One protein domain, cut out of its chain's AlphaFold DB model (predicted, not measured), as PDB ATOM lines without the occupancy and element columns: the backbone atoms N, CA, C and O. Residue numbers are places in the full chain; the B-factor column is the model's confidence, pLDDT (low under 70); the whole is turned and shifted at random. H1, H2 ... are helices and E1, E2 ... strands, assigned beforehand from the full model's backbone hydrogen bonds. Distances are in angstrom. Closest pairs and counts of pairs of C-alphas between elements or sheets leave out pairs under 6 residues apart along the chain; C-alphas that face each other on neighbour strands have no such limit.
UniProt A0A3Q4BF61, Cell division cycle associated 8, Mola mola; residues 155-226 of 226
ATOM      1  N   HIS A 155      -6.626 102.502   2.099       76.25
ATOM      2  CA  HIS A 155      -6.648 102.300   3.544       76.25
ATOM      3  C   HIS A 155      -8.077 101.990   4.019       76.25
ATOM      4  O   HIS A 155      -9.017 102.661   3.587       76.25
ATOM      5  N   LYS A 156      -8.227 100.980   4.887       73.50
ATOM      6  CA  LYS A 156      -9.514 100.460   5.396       73.50
ATOM      7  C   LYS A 156     -10.384  99.754   4.345       73.50
ATOM      8  O   LYS A 156     -11.528  99.409   4.635       73.50
ATOM      9  N   GLU A 157      -9.881  99.513   3.134       76.94
ATOM     10  CA  GLU A 157     -10.614  98.742   2.130       76.94
ATOM     11  C   GLU A 157     -10.689  97.259   2.535       76.94
ATOM     12  O   GLU A 157      -9.692  96.661   2.951       76.94
ATOM     13  N   ARG A 158     -11.876  96.657   2.389       76.62
ATOM     14  CA  ARG A 158     -12.060  95.205   2.508       76.62
ATOM     15  C   ARG A 158     -11.640  94.551   1.194       76.62
ATOM     16  O   ARG A 158     -12.225  94.819   0.145       76.62
ATOM     17  N   VAL A 159     -10.634  93.693   1.258       73.25
ATOM     18  CA  VAL A 159     -10.033  93.005   0.116       73.25
ATOM     19  C   VAL A 159     -10.214  91.500   0.284       73.25
ATOM     20  O   VAL A 159      -9.951  90.949   1.351       73.25
ATOM     21  N   TYR A 160     -10.633  90.811  -0.775       69.25
ATOM     22  CA  TYR A 160     -10.671  89.349  -0.789       69.25
ATOM     23  C   TYR A 160      -9.305  88.788  -1.179       69.25
ATOM     24  O   TYR A 160      -8.697  89.239  -2.151       69.25
ATOM     25  N   SER A 161      -8.839  87.775  -0.449       59.59
ATOM     26  CA  SER A 161      -7.575  87.087  -0.750       59.59
ATOM     27  C   SER A 161      -7.633  86.278  -2.051       59.59
ATOM     28  O   SER A 161      -6.598  85.991  -2.652       59.59
ATOM     29  N   ILE A 162      -8.846  85.954  -2.517       56.84
ATOM     30  CA  ILE A 162      -9.113  85.304  -3.798       56.84
ATOM     31  C   ILE A 162      -9.876  86.257  -4.724       56.84
ATOM     32  O   ILE A 162     -11.017  86.640  -4.477       56.84
ATOM     33  N   SER A 163      -9.237  86.658  -5.818       52.12
ATOM     34  CA  SER A 163      -9.871  87.467  -6.856       52.12
ATOM     35  C   SER A 163     -10.317  86.555  -7.995       52.12
ATOM     36  O   SER A 163      -9.487  86.064  -8.754       52.12
ATOM     37  N   VAL A 164     -11.625  86.314  -8.120       53.28
ATOM     38  CA  VAL A 164     -12.174  85.501  -9.223       53.28
ATOM     39  C   VAL A 164     -12.339  86.333 -10.508       53.28
ATOM     40  O   VAL A 164     -12.309  85.775 -11.595       53.28
ATOM     41  N   ASN A 165     -12.441  87.668 -10.407       52.19
ATOM     42  CA  ASN A 165     -12.733  88.568 -11.542       52.19
ATOM     43  C   ASN A 165     -11.952  89.904 -11.533       52.19
ATOM     44  O   ASN A 165     -12.297  90.827 -12.268       52.19
ATOM     45  N   GLY A 166     -10.932  90.055 -10.690       52.53
ATOM     46  CA  GLY A 166     -10.211  91.317 -10.496       52.53
ATOM     47  C   GLY A 166      -8.720  91.234 -10.819       52.53
ATOM     48  O   GLY A 166      -8.055  90.232 -10.556       52.53
ATOM     49  N   SER A 167      -8.204  92.333 -11.358       51.25
ATOM     50  CA  SER A 167      -6.783  92.615 -11.543       51.25
ATOM     51  C   SER A 167      -5.956  92.429 -10.261       51.25
ATOM     52  O   SER A 167      -6.430  92.831  -9.195       51.25
ATOM     53  N   PRO A 168      -4.730  91.869 -10.342       56.56
ATOM     54  CA  PRO A 168      -3.857  91.703  -9.185       56.56
ATOM     55  C   PRO A 168      -3.633  93.041  -8.483       56.56
ATOM     56  O   PRO A 168      -3.478  94.087  -9.113       56.56
ATOM     57  N   ILE A 169      -3.656  92.999  -7.160       61.31
ATOM     58  CA  ILE A 169      -3.432  94.166  -6.326       61.31
ATOM     59  C   ILE A 169      -1.928  94.444  -6.286       61.31
ATOM     60  O   ILE A 169      -1.154  93.559  -5.927       61.31
ATOM     61  N   ALA A 170      -1.503  95.655  -6.649       61.12
ATOM     62  CA  ALA A 170      -0.118  96.063  -6.417       61.12
ATOM     63  C   ALA A 170       0.055  96.557  -4.984       61.12
ATOM     64  O   ALA A 170      -0.752  97.350  -4.495       61.12
ATOM     65  N   ALA A 171       1.179  96.183  -4.374       57.75
ATOM     66  CA  ALA A 171       1.773  96.911  -3.259       57.75
ATOM     67  C   ALA A 171       2.346  98.237  -3.789       57.75
ATOM     68  O   ALA A 171       3.551  98.408  -3.939       57.75
ATOM     69  N   GLY A 172       1.469  99.140  -4.225       57.75
ATOM     70  CA  GLY A 172       1.863 100.482  -4.621       57.75
ATOM     71  C   GLY A 172       1.859 101.360  -3.387       57.75
ATOM     72  O   GLY A 172       0.778 101.624  -2.875       57.75
ATOM     73  N   ASN A 173       3.055 101.714  -2.915       58.62
ATOM     74  CA  ASN A 173       3.469 102.859  -2.089       58.62
ATOM     75  C   ASN A 173       4.704 102.432  -1.271       58.62
ATOM     76  O   ASN A 173       4.857 101.257  -0.955       58.62
ATOM     77  N   GLU A 174       5.572 103.375  -0.903       66.69
ATOM     78  CA  GLU A 174       6.720 103.149   0.004       66.69
ATOM     79  C   GLU A 174       6.290 102.873   1.465       66.69
ATOM     80  O   GLU A 174       7.122 102.816   2.365       66.69
ATOM     81  N   ASP A 175       4.984 102.719   1.705       71.56
ATOM     82  CA  ASP A 175       4.369 102.550   3.018       71.56
ATOM     83  C   ASP A 175       4.093 101.069   3.318       71.56
ATOM     84  O   ASP A 175       3.771 100.276   2.427       71.56
ATOM     85  N   ILE A 176       4.201 100.689   4.590       78.06
ATOM     86  CA  ILE A 176       4.041  99.303   5.029       78.06
ATOM     87  C   ILE A 176       2.551  98.947   5.014       78.06
ATOM     88  O   ILE A 176       1.737  99.538   5.730       78.06
ATOM     89  N   VAL A 177       2.203  97.947   4.204       81.56
ATOM     90  CA  VAL A 177       0.842  97.417   4.077       81.56
ATOM     91  C   VAL A 177       0.673  96.186   4.963       81.56
ATOM     92  O   VAL A 177       1.439  95.229   4.857       81.56
ATOM     93  N   ILE A 178      -0.370  96.181   5.792       83.38
ATOM     94  CA  ILE A 178      -0.712  95.071   6.685       83.38
ATOM     95  C   ILE A 178      -2.099  94.548   6.302       83.38
ATOM     96  O   ILE A 178      -3.084  95.280   6.375       83.38
ATOM     97  N   ASN A 179      -2.179  93.275   5.909       84.75
ATOM     98  CA  ASN A 179      -3.443  92.606   5.593       84.75
ATOM     99  C   ASN A 179      -3.861  91.711   6.758       84.75
ATOM    100  O   ASN A 179      -3.173  90.739   7.071       84.75
ATOM    101  N   ILE A 180      -4.997  92.026   7.376       83.88
ATOM    102  CA  ILE A 180      -5.525  91.285   8.525       83.88
ATOM    103  C   ILE A 180      -6.739  90.471   8.078       83.88
ATOM    104  O   ILE A 180      -7.703  91.063   7.587       83.88
ATOM    105  N   PRO A 181      -6.730  89.135   8.219       83.44
ATOM    106  CA  PRO A 181      -7.881  88.315   7.868       83.44
ATOM    107  C   PRO A 181      -9.045  88.575   8.833       83.44
ATOM    108  O   PRO A 181      -8.867  88.538  10.048       83.44
ATOM    109  N   SER A 182     -10.242  88.793   8.287       76.81
ATOM    110  CA  SER A 182     -11.484  88.983   9.052       76.81
ATOM    111  C   SER A 182     -12.461  87.803   8.937       76.81
ATOM    112  O   SER A 182     -13.599  87.915   9.374       76.81
ATOM    113  N   GLY A 183     -12.042  86.690   8.318       73.06
ATOM    114  CA  GLY A 183     -12.887  85.514   8.048       73.06
ATOM    115  C   GLY A 183     -13.509  85.515   6.644       73.06
ATOM    116  O   GLY A 183     -13.445  86.508   5.929       73.06
ATOM    117  N   ASN A 184     -14.064  84.380   6.196       74.94
ATOM    118  CA  ASN A 184     -14.738  84.222   4.887       74.94
ATOM    119  C   ASN A 184     -13.913  84.611   3.637       74.94
ATOM    120  O   ASN A 184     -14.469  84.943   2.592       74.94
ATOM    121  N   GLY A 185     -12.579  84.564   3.724       72.94
ATOM    122  CA  GLY A 185     -11.683  85.000   2.642       72.94
ATOM    123  C   GLY A 185     -11.547  86.521   2.517       72.94
ATOM    124  O   GLY A 185     -10.883  86.998   1.596       72.94
ATOM    125  N   GLU A 186     -12.141  87.275   3.442       78.88
ATOM    126  CA  GLU A 186     -12.027  88.723   3.553       78.88
ATOM    127  C   GLU A 186     -10.815  89.102   4.406       78.88
ATOM    128  O   GLU A 186     -10.466  88.447   5.394       78.88
ATOM    129  N   SER A 187     -10.173  90.193   4.013       83.56
ATOM    130  CA  SER A 187      -9.083  90.823   4.741       83.56
ATOM    131  C   SER A 187      -9.265  92.334   4.740       83.56
ATOM    132  O   SER A 187      -9.796  92.906   3.788       83.56
ATOM    133  N   VAL A 188      -8.853  92.990   5.818       82.44
ATOM    134  CA  VAL A 188      -8.823  94.451   5.910       82.44
ATOM    135  C   VAL A 188      -7.399  94.916   5.660       82.44
ATOM    136  O   VAL A 188      -6.461  94.414   6.285       82.44
ATOM    137  N   GLN A 189      -7.249  95.886   4.759       83.12
ATOM    138  CA  GLN A 189      -5.961  96.499   4.486       83.12
ATOM    139  C   GLN A 189      -5.724  97.719   5.378       83.12
ATOM    140  O   GLN A 189      -6.434  98.728   5.295       83.12
ATOM    141  N   LEU A 190      -4.675  97.647   6.193       83.38
ATOM    142  CA  LEU A 190      -4.183  98.751   7.006       83.38
ATOM    143  C   LEU A 190      -2.863  99.279   6.439       83.38
ATOM    144  O   LEU A 190      -2.054  98.529   5.892       83.38
ATOM    145  N   LEU A 191      -2.667 100.588   6.570       84.19
ATOM    146  CA  LEU A 191      -1.421 101.267   6.232       84.19
ATOM    147  C   LEU A 191      -0.764 101.676   7.542       84.19
ATOM    148  O   LEU A 191      -1.456 102.225   8.404       84.19
ATOM    149  N   ALA A 192       0.536 101.424   7.690       79.94
ATOM    150  CA  ALA A 192       1.258 101.774   8.910       79.94
ATOM    151  C   ALA A 192       1.179 103.279   9.203       79.94
ATOM    152  O   ALA A 192       0.942 103.659  10.345       79.94
ATOM    153  N   SER A 193       1.260 104.132   8.174       81.19
ATOM    154  CA  SER A 193       1.158 105.591   8.328       81.19
ATOM    155  C   SER A 193      -0.201 106.106   8.823       81.19
ATOM    156  O   SER A 193      -0.297 107.248   9.266       81.19
ATOM    157  N   GLN A 194      -1.266 105.304   8.725       78.12
ATOM    158  CA  GLN A 194      -2.643 105.732   9.012       78.12
ATOM    159  C   GLN A 194      -3.310 104.909  10.122       78.12
ATOM    160  O   GLN A 194      -4.504 105.089  10.379       78.12
ATOM    161  N   ILE A 195      -2.562 104.025  10.791       77.88
ATOM    162  CA  ILE A 195      -3.106 103.079  11.773       77.88
ATOM    163  C   ILE A 195      -3.730 103.772  12.993       77.88
ATOM    164  O   ILE A 195      -4.772 103.327  13.466       77.88
ATOM    165  N   ASP A 196      -3.188 104.918  13.411       78.06
ATOM    166  CA  ASP A 196      -3.684 105.700  14.556       78.06
ATOM    167  C   ASP A 196      -5.093 106.275  14.331       78.06
ATOM    168  O   ASP A 196      -5.787 106.654  15.270       78.06
ATOM    169  N   SER A 197      -5.540 106.329  13.073       75.25
ATOM    170  CA  SER A 197      -6.870 106.817  12.691       75.25
ATOM    171  C   SER A 197      -7.918 105.706  12.564       75.25
ATOM    172  O   SER A 197      -9.046 105.959  12.119       75.25
ATOM    173  N   VAL A 198      -7.551 104.453  12.843       72.62
ATOM    174  CA  VAL A 198      -8.417 103.289  12.638       72.62
ATOM    175  C   VAL A 198      -9.183 102.982  13.917       72.62
ATOM    176  O   VAL A 198      -8.602 102.605  14.928       72.62
ATOM    177  N   ASP A 199     -10.508 103.081  13.846       74.06
ATOM    178  CA  ASP A 199     -11.375 102.567  14.898       74.06
ATOM    179  C   ASP A 199     -11.455 101.036  14.790       74.06
ATOM    180  O   ASP A 199     -12.123 100.481  13.914       74.06
ATOM    181  N   LEU A 200     -10.699 100.353  15.652       72.00
ATOM    182  CA  LEU A 200     -10.596  98.891  15.681       72.00
ATOM    183  C   LEU A 200     -11.838  98.223  16.294       72.00
ATOM    184  O   LEU A 200     -11.970  97.007  16.196       72.00
ATOM    185  N   SER A 201     -12.761  98.987  16.892       71.50
ATOM    186  CA  SER A 201     -13.967  98.448  17.542       71.50
ATOM    187  C   SER A 201     -14.956  97.788  16.571       71.50
ATOM    188  O   SER A 201     -15.767  96.961  16.978       71.50
ATOM    189  N   LEU A 202     -14.864  98.120  15.280       73.94
ATOM    190  CA  LEU A 202     -15.704  97.574  14.210       73.94
ATOM    191  C   LEU A 202     -15.164  96.259  13.622       73.94
ATOM    192  O   LEU A 202     -15.783  95.690  12.720       73.94
ATOM    193  N   LEU A 203     -13.994  95.800  14.072       75.19
ATOM    194  CA  LEU A 203     -13.383  94.564  13.596       75.19
ATOM    195  C   LEU A 203     -13.963  93.347  14.321       75.19
ATOM    196  O   LEU A 203     -14.289  93.402  15.504       75.19
ATOM    197  N   ASP A 204     -14.047  92.230  13.599       82.19
ATOM    198  CA  ASP A 204     -14.472  90.954  14.172       82.19
ATOM    199  C   ASP A 204     -13.517  90.493  15.290       82.19
ATOM    200  O   ASP A 204     -12.316  90.782  15.274       82.19
ATOM    201  N   GLU A 205     -14.031  89.723  16.249       84.88
ATOM    202  CA  GLU A 205     -13.261  89.239  17.400       84.88
ATOM    203  C   GLU A 205     -12.052  88.397  16.954       84.88
ATOM    204  O   GLU A 205     -10.975  88.434  17.560       84.88
ATOM    205  N   THR A 206     -12.201  87.662  15.848       85.75
ATOM    206  CA  THR A 206     -11.116  86.881  15.242       85.75
ATOM    207  C   THR A 206     -10.002  87.774  14.692       85.75
ATOM    208  O   THR A 206      -8.819  87.504  14.926       85.75
ATOM    209  N   ALA A 207     -10.369  88.880  14.038       82.62
ATOM    210  CA  ALA A 207      -9.430  89.864  13.518       82.62
ATOM    211  C   ALA A 207      -8.678  90.545  14.670       82.62
ATOM    212  O   ALA A 207      -7.451  90.633  14.624       82.62
ATOM    213  N   LEU A 208      -9.369  90.923  15.749       86.38
ATOM    214  CA  LEU A 208      -8.746  91.513  16.939       86.38
ATOM    215  C   LEU A 208      -7.721  90.577  17.594       86.38
ATOM    216  O   LEU A 208      -6.597  90.998  17.876       86.38
ATOM    217  N   LYS A 209      -8.053  89.290  17.761       87.38
ATOM    218  CA  LYS A 209      -7.105  88.280  18.268       87.38
ATOM    219  C   LYS A 209      -5.879  88.145  17.365       87.38
ATOM    220  O   LYS A 209      -4.759  88.019  17.859       87.38
ATOM    221  N   SER A 210      -6.070  88.194  16.046       86.50
ATOM    222  CA  SER A 210      -4.958  88.114  15.093       86.50
ATOM    223  C   SER A 210      -4.031  89.336  15.172       86.50
ATOM    224  O   SER A 210      -2.810  89.176  15.133       86.50
ATOM    225  N   ILE A 211      -4.590  90.535  15.377       86.44
ATOM    226  CA  ILE A 211      -3.829  91.776  15.574       86.44
ATOM    227  C   ILE A 211      -3.015  91.704  16.867       86.44
ATOM    228  O   ILE A 211      -1.822  91.992  16.846       86.44
ATOM    229  N   GLN A 212      -3.618  91.262  17.973       87.75
ATOM    230  CA  GLN A 212      -2.917  91.103  19.254       87.75
ATOM    231  C   GLN A 212      -1.775  90.081  19.168       87.75
ATOM    232  O   GLN A 212      -0.681  90.306  19.686       87.75
ATOM    233  N   LEU A 213      -1.995  88.959  18.476       90.50
ATOM    234  CA  LEU A 213      -0.944  87.970  18.236       90.50
ATOM    235  C   LEU A 213       0.215  88.570  17.433       90.50
ATOM    236  O   LEU A 213       1.381  88.342  17.767       90.50
ATOM    237  N   LEU A 214      -0.104  89.331  16.383       87.69
ATOM    238  CA  LEU A 214       0.887  90.009  15.556       87.69
ATOM    239  C   LEU A 214       1.675  91.039  16.371       87.69
ATOM    240  O   LEU A 214       2.901  91.042  16.298       87.69
ATOM    241  N   GLN A 215       0.995  91.844  17.191       87.88
ATOM    242  CA  GLN A 215       1.616  92.798  18.107       87.88
ATOM    243  C   GLN A 215       2.640  92.099  19.005       87.88
ATOM    244  O   GLN A 215       3.809  92.458  18.969       87.88
ATOM    245  N   ASN A 216       2.245  91.049  19.731       90.75
ATOM    246  CA  ASN A 216       3.144  90.333  20.642       90.75
ATOM    247  C   ASN A 216       4.385  89.780  19.923       90.75
ATOM    248  O   ASN A 216       5.504  89.859  20.436       90.75
ATOM    249  N   ARG A 217       4.207  89.239  18.709       90.25
ATOM    250  CA  ARG A 217       5.312  88.733  17.882       90.25
ATOM    251  C   ARG A 217       6.243  89.851  17.425       90.25
ATOM    252  O   ARG A 217       7.454  89.684  17.523       90.25
ATOM    253  N   LEU A 218       5.697  90.974  16.961       88.44
ATOM    254  CA  LEU A 218       6.482  92.134  16.544       88.44
ATOM    255  C   LEU A 218       7.217  92.766  17.726       88.44
ATOM    256  O   LEU A 218       8.396  93.057  17.596       88.44
ATOM    257  N   THR A 219       6.583  92.890  18.892       89.38
ATOM    258  CA  THR A 219       7.238  93.369  20.119       89.38
ATOM    259  C   THR A 219       8.393  92.455  20.525       89.38
ATOM    260  O   THR A 219       9.460  92.941  20.880       89.38
ATOM    261  N   THR A 220       8.219  91.134  20.403       88.88
ATOM    262  CA  THR A 220       9.295  90.165  20.675       88.88
ATOM    263  C   THR A 220      10.448  90.298  19.671       88.88
ATOM    264  O   THR A 220      11.609  90.215  20.057       88.88
ATOM    265  N   LEU A 221      10.147  90.509  18.382       87.62
ATOM    266  CA  LEU A 221      11.146  90.626  17.309       87.62
ATOM    267  C   LEU A 221      11.895  91.958  17.315       87.62
ATOM    268  O   LEU A 221      13.099  91.986  17.085       87.62
ATOM    269  N   CYS A 222      11.183  93.055  17.559       82.06
ATOM    270  CA  CYS A 222      11.757  94.390  17.648       82.06
ATOM    271  C   CYS A 222      12.496  94.621  18.963       82.06
ATOM    272  O   CYS A 222      13.058  95.701  19.104       82.06
ATOM    273  N   GLY A 223      12.493  93.632  19.870       61.53
ATOM    274  CA  GLY A 223      13.381  93.529  21.018       61.53
ATOM    275  C   GLY A 223      13.668  94.883  21.636       61.53
ATOM    276  O   GLY A 223      14.743  95.438  21.417       61.53
ATOM    277  N   ILE A 224      12.727  95.400  22.425       52.41
ATOM    278  CA  ILE A 224      13.122  96.346  23.463       52.41
ATOM    279  C   ILE A 224      13.973  95.513  24.426       52.41
ATOM    280  O   ILE A 224      13.471  94.858  25.335       52.41
ATOM    281  N   ALA A 225      15.267  95.442  24.111       50.03
ATOM    282  CA  ALA A 225      16.293  95.513  25.122       50.03
ATOM    283  C   ALA A 225      15.982  96.794  25.903       50.03
ATOM    284  O   ALA A 225      16.260  97.894  25.424       50.03
ATOM    285  N   GLU A 226      15.273  96.643  27.021       41.97
ATOM    286  CA  GLU A 226      15.509  97.545  28.146       41.97
ATOM    287  C   GLU A 226      16.970  97.406  28.584       41.97
ATOM    288  O   GLU A 226      17.485  96.258  28.583       41.97
TER     289      GLU A 226
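Overview. This is residues 155 to 226 of the 226 residues of the protein "Cell division cycle associated 8" of Mola mola (UniProt A0A3Q4BF61). A small antiparallel sheet, ordered E1, E3, E2, has the long helix H2 slanting over E2, and residues 215 to 226, of which 215 to 221 belong to H2, stick out. The 72 printed residues hold three named strands, then two named helices, a mixed class. The whole is only just loose, close to compact, with radius of gyration of the C-alphas 13.8 A and spans of 49 by 30 by 21 A.

Arrangement. E1, residues 158 to 160, is antiparallel to E3, residues 186 to 191; N 159 and O 187 are within hydrogen-bond range, 2.8 A. E3 forms a hairpin with E2, residues 177 to 183; N 180 and O 188 are 3.0 A apart. H2, residues 205 to 221, is on the sheet, height 6.6 A; its closest C-alpha pair with E2 is Ser 182 and Ala 207, 5.0 A. Every O i to N i+4 pair in H2 is within range; H1, residues 192 to 197, has 0 of 2, and 1 of 3 O i to N i+3.

Along the chain. E1 spans 6.9 A from C-alpha 158 (-12.060, 95.205, 2.508), E2 18.6 A, E3 16.6 A, H1 10.3 A and H2 24.4 A, ending at C-alpha 221 (11.146, 90.626, 17.309).

Size, cuts and confidence. The printed part has no cut; E1 to E2 is a long link. Residues 160 to 174 and 223 to 226 are under 70 in pLDDT.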